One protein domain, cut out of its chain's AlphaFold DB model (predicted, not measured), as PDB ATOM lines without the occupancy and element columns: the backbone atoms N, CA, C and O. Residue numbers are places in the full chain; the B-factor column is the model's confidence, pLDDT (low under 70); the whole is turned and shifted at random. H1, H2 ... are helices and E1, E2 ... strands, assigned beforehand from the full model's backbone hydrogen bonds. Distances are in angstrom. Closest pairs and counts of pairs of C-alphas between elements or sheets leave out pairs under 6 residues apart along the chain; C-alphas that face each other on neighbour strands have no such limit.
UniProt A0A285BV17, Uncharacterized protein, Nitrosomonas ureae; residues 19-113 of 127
ATOM      1  N   PHE A  19     -29.983 -36.480  14.818       96.69
ATOM      2  CA  PHE A  19     -29.534 -37.845  15.125       96.69
ATOM      3  C   PHE A  19     -28.373 -38.351  14.245       96.69
ATOM      4  O   PHE A  19     -27.793 -39.397  14.532       96.69
ATOM      5  N   LEU A  20     -27.962 -37.612  13.203       95.75
ATOM      6  CA  LEU A  20     -26.705 -37.875  12.482       95.75
ATOM      7  C   LEU A  20     -25.477 -37.354  13.246       95.75
ATOM      8  O   LEU A  20     -24.341 -37.742  12.943       95.75
ATOM      9  N   SER A  21     -25.671 -36.482  14.242       96.69
ATOM     10  CA  SER A  21     -24.602 -36.070  15.149       96.69
ATOM     11  C   SER A  21     -24.132 -37.269  15.962       96.69
ATOM     12  O   SER A  21     -24.943 -38.049  16.450       96.69
ATOM     13  N   ASN A  22     -22.822 -37.420  16.135       96.25
ATOM     14  CA  ASN A  22     -22.266 -38.529  16.908       96.25
ATOM     15  C   ASN A  22     -22.755 -38.551  18.365       96.25
ATOM     16  O   ASN A  22     -23.006 -39.631  18.886       96.25
ATOM     17  N   ALA A  23     -22.948 -37.383  18.981       95.56
ATOM     18  CA  ALA A  23     -23.464 -37.265  20.339       95.56
ATOM     19  C   ALA A  23     -24.909 -37.777  20.429       95.56
ATOM     20  O   ALA A  23     -25.194 -38.691  21.198       95.56
ATOM     21  N   GLN A  24     -25.803 -37.262  19.578       97.25
ATOM     22  CA  GLN A  24     -27.218 -37.647  19.613       97.25
ATOM     23  C   GLN A  24     -27.455 -39.074  19.136       97.25
ATOM     24  O   GLN A  24     -28.305 -39.774  19.677       97.25
ATOM     25  N   ARG A  25     -26.668 -39.549  18.167       97.50
ATOM     26  CA  ARG A  25     -26.702 -40.952  17.746       97.50
ATOM     27  C   ARG A  25     -26.267 -41.901  18.864       97.50
ATOM     28  O   ARG A  25     -26.763 -43.020  18.922       97.50
ATOM     29  N   GLY A  26     -25.336 -41.478  19.723       97.44
ATOM     30  CA  GLY A  26     -24.956 -42.218  20.928       97.44
ATOM     31  C   GLY A  26     -26.143 -42.383  21.872       97.44
ATOM     32  O   GLY A  26     -26.537 -43.506  22.162       97.44
ATOM     33  N   VAL A  27     -26.793 -41.272  22.223       97.56
ATOM     34  CA  VAL A  27     -27.983 -41.273  23.092       97.56
ATOM     35  C   VAL A  27     -29.142 -42.073  22.480       97.56
ATOM     36  O   VAL A  27     -29.820 -42.819  23.182       97.56
ATOM     37  N   LEU A  28     -29.361 -41.972  21.165       97.62
ATOM     38  CA  LEU A  28     -30.364 -42.778  20.465       97.62
ATOM     39  C   LEU A  28     -30.050 -44.278  20.551       97.62
ATOM     40  O   LEU A  28     -30.956 -45.075  20.785       97.62
ATOM     41  N   ALA A  29     -28.782 -44.667  20.389       98.12
ATOM     42  CA  ALA A  29     -28.361 -46.057  20.532       98.12
ATOM     43  C   ALA A  29     -28.605 -46.573  21.959       98.12
ATOM     44  O   ALA A  29     -29.196 -47.641  22.115       98.12
ATOM     45  N   GLU A  30     -28.229 -45.801  22.984       98.00
ATOM     46  CA  GLU A  30     -28.529 -46.121  24.387       98.00
ATOM     47  C   GLU A  30     -30.037 -46.332  24.596       98.00
ATOM     48  O   GLU A  30     -30.454 -47.355  25.137       98.00
ATOM     49  N   TYR A  31     -30.873 -45.418  24.087       97.69
ATOM     50  CA  TYR A  31     -32.331 -45.515  24.196       97.69
ATOM     51  C   TYR A  31     -32.906 -46.759  23.502       97.69
ATOM     52  O   TYR A  31     -33.788 -47.418  24.053       97.69
ATOM     53  N   LEU A  32     -32.421 -47.108  22.305       97.75
ATOM     54  CA  LEU A  32     -32.872 -48.302  21.583       97.75
ATOM     55  C   LEU A  32     -32.534 -49.588  22.346       97.75
ATOM     56  O   LEU A  32     -33.385 -50.474  22.450       97.75
ATOM     57  N   VAL A  33     -31.329 -49.673  22.916       97.75
ATOM     58  CA  VAL A  33     -30.913 -50.813  23.745       97.75
ATOM     59  C   VAL A  33     -31.735 -50.864  25.034       97.75
ATOM     60  O   VAL A  33     -32.288 -51.913  25.355       97.75
ATOM     61  N   ALA A  34     -31.914 -49.733  25.718       97.31
ATOM     62  CA  ALA A  34     -32.740 -49.648  26.921       97.31
ATOM     63  C   ALA A  34     -34.186 -50.090  26.658       97.31
ATOM     64  O   ALA A  34     -34.779 -50.826  27.446       97.31
ATOM     65  N   LYS A  35     -34.752 -49.681  25.517       96.75
ATOM     66  CA  LYS A  35     -36.095 -50.079  25.086       96.75
ATOM     67  C   LYS A  35     -36.185 -51.578  24.812       96.75
ATOM     68  O   LYS A  35     -37.187 -52.186  25.176       96.75
ATOM     69  N   ALA A  36     -35.161 -52.171  24.200       96.38
ATOM     70  CA  ALA A  36     -35.098 -53.613  23.963       96.38
ATOM     71  C   ALA A  36     -34.965 -54.420  25.267       96.38
ATOM     72  O   ALA A  36     -35.531 -55.507  25.368       96.38
ATOM     73  N   LEU A  37     -34.259 -53.877  26.263       95.75
ATOM     74  CA  LEU A  37     -34.072 -54.486  27.585       95.75
ATOM     75  C   LEU A  37     -35.217 -54.186  28.568       95.75
ATOM     76  O   LEU A  37     -35.304 -54.814  29.617       95.75
ATOM     77  N   GLY A  38     -36.105 -53.241  28.249       95.56
ATOM     78  CA  GLY A  38     -37.204 -52.835  29.127       95.56
ATOM     79  C   GLY A  38     -36.783 -51.956  30.314       95.56
ATOM     80  O   GLY A  38     -37.540 -51.848  31.274       95.56
ATOM     81  N   CYS A  39     -35.616 -51.302  30.257       94.44
ATOM     82  CA  CYS A  39     -35.053 -50.504  31.356       94.44
ATOM     83  C   CYS A  39     -35.129 -48.978  31.144       94.44
ATOM     84  O   CYS A  39     -34.365 -48.219  31.727       94.44
ATOM     85  N   THR A  40     -36.100 -48.478  30.370       95.69
ATOM     86  CA  THR A  40     -36.304 -47.027  30.146       95.69
ATOM     87  C   THR A  40     -36.989 -46.297  31.314       95.69
ATOM     88  O   THR A  40     -37.448 -45.168  31.148       95.69
ATOM     89  N   GLY A  41     -37.163 -46.955  32.464       91.00
ATOM     90  CA  GLY A  41     -37.891 -46.414  33.618       91.00
ATOM     91  C   GLY A  41     -37.114 -45.359  34.409       91.00
ATOM     92  O   GLY A  41     -37.712 -44.621  35.192       91.00
ATOM     93  N   THR A  42     -35.801 -45.270  34.204       84.69
ATOM     94  CA  THR A  42     -34.914 -44.298  34.846       84.69
ATOM     95  C   THR A  42     -34.335 -43.330  33.810       84.69
ATOM     96  O   THR A  42     -34.029 -43.733  32.687       84.69
ATOM     97  N   PRO A  43     -34.179 -42.035  34.153       89.12
ATOM     98  CA  PRO A  43     -33.481 -41.094  33.289       89.12
ATOM     99  C   PRO A  43     -32.023 -41.502  33.077       89.12
ATOM    100  O   PRO A  43     -31.361 -41.977  34.000       89.12
ATOM    101  N   ARG A  44     -31.516 -41.245  31.871       93.75
ATOM    102  CA  ARG A  44     -30.103 -41.410  31.525       93.75
ATOM    103  C   ARG A  44     -29.218 -40.556  32.435       93.75
ATOM    104  O   ARG A  44     -29.496 -39.372  32.632       93.75
ATOM    105  N   ILE A  45     -28.118 -41.136  32.905       94.25
ATOM    106  CA  ILE A  45     -27.066 -40.424  33.631       94.25
ATOM    107  C   ILE A  45     -25.870 -40.287  32.697       94.25
ATOM    108  O   ILE A  45     -25.282 -41.269  32.261       94.25
ATOM    109  N   GLU A  46     -25.525 -39.053  32.350       93.94
ATOM    110  CA  GLU A  46     -24.382 -38.804  31.480       93.94
ATOM    111  C   GLU A  46     -23.067 -39.088  32.224       93.94
ATOM    112  O   GLU A  46     -22.903 -38.662  33.367       93.94
ATOM    113  N   TRP A  47     -22.126 -39.751  31.542       93.94
ATOM    114  CA  TRP A  47     -20.758 -40.039  32.007       93.94
ATOM    115  C   TRP A  47     -20.609 -41.072  33.125       93.94
ATOM    116  O   TRP A  47     -19.486 -41.239  33.607       93.94
ATOM    117  N   ASP A  48     -21.681 -41.754  33.535       96.44
ATOM    118  CA  ASP A  48     -21.578 -42.811  34.545       96.44
ATOM    119  C   ASP A  48     -20.691 -43.974  34.062       96.44
ATOM    120  O   ASP A  48     -20.266 -44.042  32.905       96.44
ATOM    121  N   ALA A  49     -20.384 -44.897  34.967       96.38
ATOM    122  CA  ALA A  49     -19.468 -45.998  34.703       96.38
ATOM    123  C   ALA A  49     -19.953 -46.958  33.603       96.38
ATOM    124  O   ALA A  49     -19.147 -47.708  33.054       96.38
ATOM    125  N   TYR A  50     -21.251 -46.957  33.324       96.69
ATOM    126  CA  TYR A  50     -21.920 -47.719  32.279       96.69
ATOM    127  C   TYR A  50     -23.211 -46.995  31.884       96.69
ATOM    128  O   TYR A  50     -23.761 -46.230  32.676       96.69
ATOM    129  N   ASP A  51     -23.707 -47.247  30.676       97.12
ATOM    130  CA  ASP A  51     -24.857 -46.513  30.140       97.12
ATOM    131  C   ASP A  51     -26.197 -46.985  30.727       97.12
ATOM    132  O   ASP A  51     -27.082 -46.166  30.977       97.12
ATOM    133  N   LEU A  52     -26.370 -48.296  30.952       96.81
ATOM    134  CA  LEU A  52     -27.643 -48.879  31.397       96.81
ATOM    135  C   LEU A  52     -27.474 -49.893  32.533       96.81
ATOM    136  O   LEU A  52     -26.572 -50.731  32.512       96.81
ATOM    137  N   ASP A  53     -28.426 -49.868  33.463       94.56
ATOM    138  CA  ASP A  53     -28.691 -50.942  34.421       94.56
ATOM    139  C   ASP A  53     -29.925 -51.716  33.936       94.56
ATOM    140  O   ASP A  53     -31.029 -51.169  33.860       94.56
ATOM    141  N   ALA A  54     -29.729 -52.970  33.533       92.31
ATOM    142  CA  ALA A  54     -30.790 -53.818  32.994       92.31
ATOM    143  C   ALA A  54     -31.528 -54.629  34.079       92.31
ATOM    144  O   ALA A  54     -32.345 -55.488  33.746       92.31
ATOM    145  N   GLY A  55     -31.273 -54.348  35.363       89.56
ATOM    146  CA  GLY A  55     -31.744 -55.149  36.488       89.56
ATOM    147  C   GLY A  55     -30.822 -56.333  36.780       89.56
ATOM    148  O   GLY A  55     -29.936 -56.660  35.996       89.56
ATOM    149  N   GLU A  56     -31.019 -56.965  37.941       88.31
ATOM    150  CA  GLU A  56     -30.179 -58.085  38.416       88.31
ATOM    151  C   GLU A  56     -28.671 -57.760  38.424       88.31
ATOM    152  O   GLU A  56     -27.837 -58.635  38.208       88.31
ATOM    153  N   ASP A  57     -28.328 -56.489  38.664       87.44
ATOM    154  CA  ASP A  57     -26.965 -55.949  38.623       87.44
ATOM    155  C   ASP A  57     -26.267 -56.059  37.244       87.44
ATOM    156  O   ASP A  57     -25.045 -55.919  37.174       87.44
ATOM    157  N   LEU A  58     -27.012 -56.267  36.147       94.94
ATOM    158  CA  LEU A  58     -26.470 -56.346  34.786       94.94
ATOM    159  C   LEU A  58     -26.173 -54.954  34.210       94.94
ATOM    160  O   LEU A  58     -27.082 -54.209  33.826       94.94
ATOM    161  N   LYS A  59     -24.885 -54.636  34.074       96.69
ATOM    162  CA  LYS A  59     -24.391 -53.350  33.568       96.69
ATOM    163  C   LYS A  59     -24.100 -53.431  32.079       96.69
ATOM    164  O   LYS A  59     -23.357 -54.308  31.630       96.69
ATOM    165  N   VAL A  60     -24.633 -52.488  31.312       98.00
ATOM    166  CA  VAL A  60     -24.476 -52.451  29.855       98.00
ATOM    167  C   VAL A  60     -23.830 -51.142  29.418       98.00
ATOM    168  O   VAL A  60     -24.314 -50.065  29.745       98.00
ATOM    169  N   GLU A  61     -22.768 -51.252  28.624       98.50
ATOM    170  CA  GLU A  61     -22.178 -50.144  27.872       98.50
ATOM    171  C   GLU A  61     -22.654 -50.215  26.418       98.50
ATOM    172  O   GLU A  61     -22.514 -51.246  25.752       98.50
ATOM    173  N   VAL A  62     -23.155 -49.112  25.883       98.38
ATOM    174  CA  VAL A  62     -23.574 -48.967  24.494       98.38
ATOM    175  C   VAL A  62     -22.573 -48.087  23.753       98.38
ATOM    176  O   VAL A  62     -22.309 -46.940  24.101       98.38
ATOM    177  N   LYS A  63     -22.011 -48.597  22.655       98.31
ATOM    178  CA  LYS A  63     -21.176 -47.795  21.753       98.31
ATOM    179  C   LYS A  63     -21.858 -47.622  20.411       98.31
ATOM    180  O   LYS A  63     -22.289 -48.592  19.797       98.31
ATOM    181  N   SER A  64     -21.867 -46.388  19.918       98.19
ATOM    182  CA  SER A  64     -22.411 -46.040  18.608       98.19
ATOM    183  C   SER A  64     -21.305 -45.674  17.618       98.19
ATOM    184  O   SER A  64     -20.416 -44.879  17.928       98.19
ATOM    185  N   ALA A  65     -21.378 -46.222  16.407       98.25
ATOM    186  CA  ALA A  65     -20.517 -45.868  15.282       98.25
ATOM    187  C   ALA A  65     -21.338 -45.720  13.993       98.25
ATOM    188  O   ALA A  65     -22.423 -46.278  13.858       98.25
ATOM    189  N   ALA A  66     -20.823 -44.945  13.039       98.12
ATOM    190  CA  ALA A  66     -21.472 -44.733  11.748       98.12
ATOM    191  C   ALA A  66     -20.450 -44.372  10.674       98.12
ATOM    192  O   ALA A  66     -19.460 -43.691  10.966       98.12
ATOM    193  N   TYR A  67     -20.725 -44.765   9.430       98.06
ATOM    194  CA  TYR A  67     -19.939 -44.329   8.275       98.06
ATOM    195  C   TYR A  67     -20.135 -42.832   8.002       98.06
ATOM    196  O   TYR A  67     -19.164 -42.112   7.752       98.06
ATOM    197  N   LEU A  68     -21.380 -42.365   8.122       97.75
ATOM    198  CA  LEU A  68     -21.780 -40.971   7.963       97.75
ATOM    199  C   LEU A  68     -21.777 -40.220   9.302       97.75
ATOM    200  O   LEU A  68     -22.169 -40.743  10.342       97.75
ATOM    201  N   GLN A  69     -21.356 -38.961   9.266       96.44
ATOM    202  CA  GLN A  69     -21.409 -38.002  10.372       96.44
ATOM    203  C   GLN A  69     -22.289 -36.813   9.985       96.44
ATOM    204  O   GLN A  69     -22.584 -36.623   8.810       96.44
ATOM    205  N   ALA A  70     -22.700 -35.986  10.948       95.88
ATOM    206  CA  ALA A  70     -23.498 -34.790  10.657       95.88
ATOM    207  C   ALA A  70     -22.734 -33.723   9.851       95.88
ATOM    208  O   ALA A  70     -23.328 -32.999   9.056       95.88
ATOM    209  N   TRP A  71     -21.417 -33.605  10.041       95.38
ATOM    210  CA  TRP A  71     -20.591 -32.651   9.296       95.38
ATOM    211  C   TRP A  71     -20.227 -33.179   7.904       95.38
ATOM    212  O   TRP A  71     -20.367 -34.363   7.600       95.38
ATOM    213  N   ASN A  72     -19.759 -32.297   7.021       94.62
ATOM    214  CA  ASN A  72     -19.321 -32.702   5.689       94.62
ATOM    215  C   ASN A  72     -18.040 -33.552   5.756       94.62
ATOM    216  O   ASN A  72     -17.090 -33.193   6.453       94.62
ATOM    217  N   GLN A  73     -17.997 -34.659   5.015       95.56
ATOM    218  CA  GLN A  73     -16.878 -35.603   5.013       95.56
ATOM    219  C   GLN A  73     -16.382 -35.849   3.590       95.56
ATOM    220  O   GLN A  73     -17.173 -35.966   2.663       95.56
ATOM    221  N   LYS A  74     -15.059 -35.967   3.420       96.38
ATOM    222  CA  LYS A  74     -14.454 -36.376   2.139       96.38
ATOM    223  C   LYS A  74     -14.457 -37.894   1.944       96.38
ATOM    224  O   LYS A  74     -14.430 -38.363   0.815       96.38
ATOM    225  N   VAL A  75     -14.427 -38.638   3.048       97.56
ATOM    226  CA  VAL A  75     -14.395 -40.102   3.095       97.56
ATOM    227  C   VAL A  75     -15.247 -40.582   4.264       97.56
ATOM    228  O   VAL A  75     -15.368 -39.873   5.268       97.56
ATOM    229  N   LEU A  76     -15.815 -41.779   4.137       98.12
ATOM    230  CA  LEU A  76     -16.584 -42.415   5.204       98.12
ATOM    231  C   LEU A  76     -15.705 -42.686   6.431       98.12
ATOM    232  O   LEU A  76     -14.521 -43.016   6.311       98.12
ATOM    233  N   SER A  77     -16.295 -42.569   7.617       97.88
ATOM    234  CA  SER A  77     -15.621 -42.918   8.866       97.88
ATOM    235  C   SER A  77     -15.434 -44.435   8.974       97.88
ATOM    236  O   SER A  77     -16.375 -45.182   8.701       97.88
ATOM    237  N   PRO A  78     -14.263 -44.929   9.412       97.75
ATOM    238  CA  PRO A  78     -14.105 -46.341   9.731       97.75
ATOM    239  C   PRO A  78     -14.909 -46.694  10.990       97.75
ATOM    240  O   PRO A  78     -14.895 -45.949  11.970       97.75
ATOM    241  N   ILE A  79     -15.550 -47.861  10.996       98.25
ATOM    242  CA  ILE A  79     -16.238 -48.382  12.182       98.25
ATOM    243  C   ILE A  79     -15.198 -48.917  13.166       98.25
ATOM    244  O   ILE A  79     -14.427 -49.823  12.840       98.25
ATOM    245  N   ARG A  80     -15.144 -48.323  14.361       97.31
ATOM    246  CA  ARG A  80     -14.229 -48.697  15.445       97.31
ATOM    247  C   ARG A  80     -14.908 -48.474  16.788       97.31
ATOM    248  O   ARG A  80     -15.627 -47.493  16.955       97.31
ATOM    249  N   PHE A  81     -14.603 -49.343  17.743       97.75
ATOM    250  CA  PHE A  81     -15.096 -49.260  19.111       97.75
ATOM    251  C   PHE A  81     -13.922 -49.320  20.081       97.75
ATOM    252  O   PHE A  81     -13.036 -50.161  19.936       97.75
ATOM    253  N   ASP A  82     -13.916 -48.413  21.054       95.19
ATOM    254  CA  ASP A  82     -12.954 -48.426  22.148       95.19
ATOM    255  C   ASP A  82     -13.571 -49.102  23.376       95.19
ATOM    256  O   ASP A  82     -14.606 -48.664  23.883       95.19
ATOM    257  N   ILE A  83     -12.906 -50.161  23.836       96.25
ATOM    258  CA  ILE A  83     -13.233 -50.940  25.039       96.25
ATOM    259  C   ILE A  83     -11.989 -51.169  25.910       96.25
ATOM    260  O   ILE A  83     -11.882 -52.178  26.622       96.25
ATOM    261  N   ALA A  84     -10.992 -50.287  25.781       97.31
ATOM    262  CA  ALA A  84      -9.831 -50.298  26.653       97.31
ATOM    263  C   ALA A  84     -10.261 -50.088  28.111       97.31
ATOM    264  O   ALA A  84     -11.288 -49.474  28.391       97.31
ATOM    265  N   HIS A  85      -9.454 -50.599  29.039       98.06
ATOM    266  CA  HIS A  85      -9.696 -50.407  30.462       98.06
ATOM    267  C   HIS A  85      -9.630 -48.918  30.824       98.06
ATOM    268  O   HIS A  85      -8.703 -48.220  30.402       98.06
ATOM    269  N   LYS A  86     -10.582 -48.442  31.632       96.00
ATOM    270  CA  LYS A  86     -10.662 -47.046  32.084       96.00
ATOM    271  C   LYS A  86     -10.948 -46.981  33.575       96.00
ATOM    272  O   LYS A  86     -11.518 -47.903  34.146       96.00
ATOM    273  N   LYS A  87     -10.526 -45.884  34.202       97.75
ATOM    274  CA  LYS A  87     -10.970 -45.531  35.553       97.75
ATOM    275  C   LYS A  87     -12.321 -44.845  35.411       97.75
ATOM    276  O   LYS A  87     -12.360 -43.684  35.003       97.75
ATOM    277  N   ALA A  88     -13.400 -45.582  35.639       97.19
ATOM    278  CA  ALA A  88     -14.739 -45.040  35.483       97.19
ATOM    279  C   ALA A  88     -15.082 -44.079  36.620       97.19
ATOM    280  O   ALA A  88     -14.614 -44.253  37.747       97.19
ATOM    281  N   TRP A  89     -15.887 -43.068  36.308       97.75
ATOM    282  CA  TRP A  89     -16.546 -42.229  37.300       97.75
ATOM    283  C   TRP A  89     -17.904 -42.843  37.629       97.75
ATOM    284  O   TRP A  89     -18.632 -43.225  36.722       97.75
ATOM    285  N   HIS A  90     -18.233 -42.934  38.914       96.75
ATOM    286  CA  HIS A  90     -19.514 -43.443  39.398       96.75
ATOM    287  C   HIS A  90     -20.363 -42.274  39.875       96.75
ATOM    288  O   HIS A  90     -20.043 -41.648  40.893       96.75
ATOM    289  N   ALA A  91     -21.463 -41.991  39.182       95.06
ATOM    290  CA  ALA A  91     -22.303 -40.828  39.462       95.06
ATOM    291  C   ALA A  91     -22.921 -40.876  40.868       95.06
ATOM    292  O   ALA A  91     -22.988 -39.865  41.568       95.06
ATOM    293  N   LYS A  92     -23.316 -42.076  41.319       93.12
ATOM    294  CA  LYS A  92     -23.953 -42.298  42.627       93.12
ATOM    295  C   LYS A  92     -23.066 -41.906  43.810       93.12
ATOM    296  O   LYS A  92     -23.571 -41.419  44.820       93.12
ATOM    297  N   THR A  93     -21.764 -42.156  43.713       96.38
ATOM    298  CA  THR A  93     -20.798 -41.891  44.791       96.38
ATOM    299  C   THR A  93     -19.926 -40.673  44.514       96.38
ATOM    300  O   THR A  93     -19.245 -40.203  45.423       96.38
ATOM    301  N   ASN A  94     -19.955 -40.147  43.287       97.06
ATOM    302  CA  ASN A  94     -19.071 -39.099  42.789       97.06
ATOM    303  C   ASN A  94     -17.581 -39.441  42.989       97.06
ATOM    304  O   ASN A  94     -16.786 -38.634  43.475       97.06
ATOM    305  N   THR A  95     -17.200 -40.669  42.639       97.88
ATOM    306  CA  THR A  95     -15.830 -41.182  42.794       97.88
ATOM    307  C   THR A  95     -15.343 -41.851  41.524       97.88
ATOM    308  O   THR A  95     -16.141 -42.310  40.716       97.88
ATOM    309  N   TYR A  96     -14.024 -41.955  41.381       97.88
ATOM    310  CA  TYR A  96     -13.395 -42.719  40.309       97.88
ATOM    311  C   TYR A  96     -12.898 -44.071  40.815       97.88
ATOM    312  O   TYR A  96     -12.441 -44.168  41.958       97.88
ATOM    313  N   ASP A  97     -12.913 -45.082  39.947       97.31
ATOM    314  CA  ASP A  97     -12.216 -46.340  40.208       97.31
ATOM    315  C   ASP A  97     -10.711 -46.105  40.397       97.31
ATOM    316  O   ASP A  97     -10.076 -45.306  39.699       97.31
ATOM    317  N   VAL A  98     -10.112 -46.837  41.338       97.38
ATOM    318  CA  VAL A  98      -8.660 -46.794  41.573       97.38
ATOM    319  C   VAL A  98      -7.914 -47.450  40.413       97.38
ATOM    320  O   VAL A  98      -6.926 -46.897  39.922       97.38
ATOM    321  N   GLU A  99      -8.427 -48.586  39.943       97.69
ATOM    322  CA  GLU A  99      -7.857 -49.387  38.863       97.69
ATOM    323  C   GLU A  99      -8.637 -49.208  37.562       97.69
ATOM    324  O   GLU A  99      -9.838 -48.951  37.561       97.69
ATOM    325  N   ALA A 100      -7.949 -49.356  36.433       97.88
ATOM    326  CA  ALA A 100      -8.600 -49.308  35.134       97.88
ATOM    327  C   ALA A 100      -9.256 -50.662  34.819       97.88
ATOM    328  O   ALA A 100      -8.568 -51.688  34.764       97.88
ATOM    329  N   THR A 101     -10.562 -50.665  34.549       96.75
ATOM    330  CA  THR A 101     -11.339 -51.884  34.269       96.75
ATOM    331  C   THR A 101     -12.278 -51.708  33.073       96.75
ATOM    332  O   THR A 101     -12.317 -50.648  32.441       96.75
ATOM    333  N   ARG A 102     -12.999 -52.778  32.725       97.38
ATOM    334  CA  ARG A 102     -14.226 -52.709  31.930       97.38
ATOM    335  C   ARG A 102     -15.393 -52.667  32.905       97.38
ATOM    336  O   ARG A 102     -15.645 -53.657  33.582       97.38
ATOM    337  N   SER A 103     -16.033 -51.512  33.008       95.94
ATOM    338  CA  SER A 103     -17.019 -51.224  34.051       95.94
ATOM    339  C   SER A 103     -18.392 -51.856  33.812       95.94
ATOM    340  O   SER A 103     -19.173 -51.963  34.757       95.94
ATOM    341  N   ALA A 104     -18.667 -52.287  32.578       97.25
ATOM    342  CA  ALA A 104     -19.889 -52.980  32.190       97.25
ATOM    343  C   ALA A 104     -19.655 -54.486  32.001       97.25
ATOM    344  O   ALA A 104     -18.573 -54.913  31.586       97.25
ATOM    345  N   ASP A 105     -20.699 -55.277  32.240       97.50
ATOM    346  CA  ASP A 105     -20.710 -56.725  32.020       97.50
ATOM    347  C   ASP A 105     -20.920 -57.059  30.537       97.50
ATOM    348  O   ASP A 105     -20.347 -58.014  30.007       97.50
ATOM    349  N   VAL A 106     -21.726 -56.244  29.848       97.75
ATOM    350  CA  VAL A 106     -22.058 -56.400  28.427       97.75
ATOM    351  C   VAL A 106     -21.745 -55.116  27.668       97.75
ATOM    352  O   VAL A 106     -22.059 -54.016  28.109       97.75
ATOM    353  N   TYR A 107     -21.159 -55.272  26.482       98.38
ATOM    354  CA  TYR A 107     -20.915 -54.182  25.541       98.38
ATOM    355  C   TYR A 107     -21.768 -54.395  24.289       98.38
ATOM    356  O   TYR A 107     -21.612 -55.403  23.597       98.38
ATOM    357  N   VAL A 108     -22.653 -53.447  23.986       98.50
ATOM    358  CA  VAL A 108     -23.499 -53.461  22.787       98.50
ATOM    359  C   VAL A 108     -22.954 -52.463  21.773       98.50
ATOM    360  O   VAL A 108     -22.801 -51.277  22.055       98.50
ATOM    361  N   PHE A 109     -22.653 -52.945  20.569       98.44
ATOM    362  CA  PHE A 109     -22.123 -52.128  19.483       98.44
ATOM    363  C   PHE A 109     -23.210 -51.845  18.448       98.44
ATOM    364  O   PHE A 109     -23.601 -52.722  17.681       98.44
ATOM    365  N   CYS A 110     -23.676 -50.602  18.412       98.19
ATOM    366  CA  CYS A 110     -24.663 -50.121  17.457       98.19
ATOM    367  C   CYS A 110     -23.952 -49.470  16.266       98.19
ATOM    368  O   CYS A 110     -23.196 -48.508  16.425       98.19
ATOM    369  N   VAL A 111     -24.200 -49.987  15.064       98.06
ATOM    370  CA  VAL A 111     -23.667 -49.431  13.816       98.06
ATOM    371  C   VAL A 111     -24.822 -48.882  12.997       98.06
ATOM    372  O   VAL A 111     -25.682 -49.648  12.586       98.06
ATOM    373  N   PHE A 112     -24.804 -47.580  12.719       98.12
ATOM    374  CA  PHE A 112     -25.625 -47.010  11.652       98.12
ATOM    375  C   PHE A 112     -24.887 -47.206  10.322       98.12
ATOM    376  O   PHE A 112     -23.829 -46.600  10.096       98.12
ATOM    377  N   ALA A 113     -25.392 -48.116   9.487       97.19
ATOM    378  CA  ALA A 113     -24.642 -48.662   8.359       97.19
ATOM    379  C   ALA A 113     -24.848 -47.892   7.045       97.19
ATOM    380  O   ALA A 113     -24.111 -48.142   6.086       97.19
TER     381      ALA A 113
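What this domain is: This is residues 19 to 113 of the 127 residues of an uncharacterized protein of Nitrosomonas ureae (UniProt A0A285BV17). Little regular structure: one helix, H1, packs on a ribbon of two parallel strands, E1 and E2, and long loops make up most of the rest. The longest loop, residues 67 to 105, returns from the end of E1 to the beginning of E2. The printed part has 95 residues, 31 of them in named elements, in the order H1, E1, E2; the class is mixed. It is compact, with a radius of gyration of the C-alphas of 14.3 A and spans of 43 by 30 by 20 A.

Where its parts are: H1, residues 22 to 37, begins at C-alpha 22 (-22.266, -38.529, 16.908) and is 22.5 A long. E1, residues 59 to 66, is 23.6 A long. E2, residues 106 to 112, is 19.6 A long and ends at C-alpha 112 (-25.625, -47.010, 11.652).

How they stand to each other: E1 and E2 are parallel neighbours at 20 degrees, with N 63 and O 108 2.9 A apart, within hydrogen-bond range. The closest C-alphas of H1 and E1, Gly 26 and Ser 64, are 5.1 A apart. Those of H1 and E2, Ala 29 and Cys 110, are 6.3 A apart. In H1 every O i to N i+4 pair is within hydrogen-bond range.

The domain as a whole: The C-alphas farthest apart, Glu 56 and Lys 74, are 45.1 A apart. Both links are long. The printed part has no cut, and no printed residue is under 70 in pLDDT.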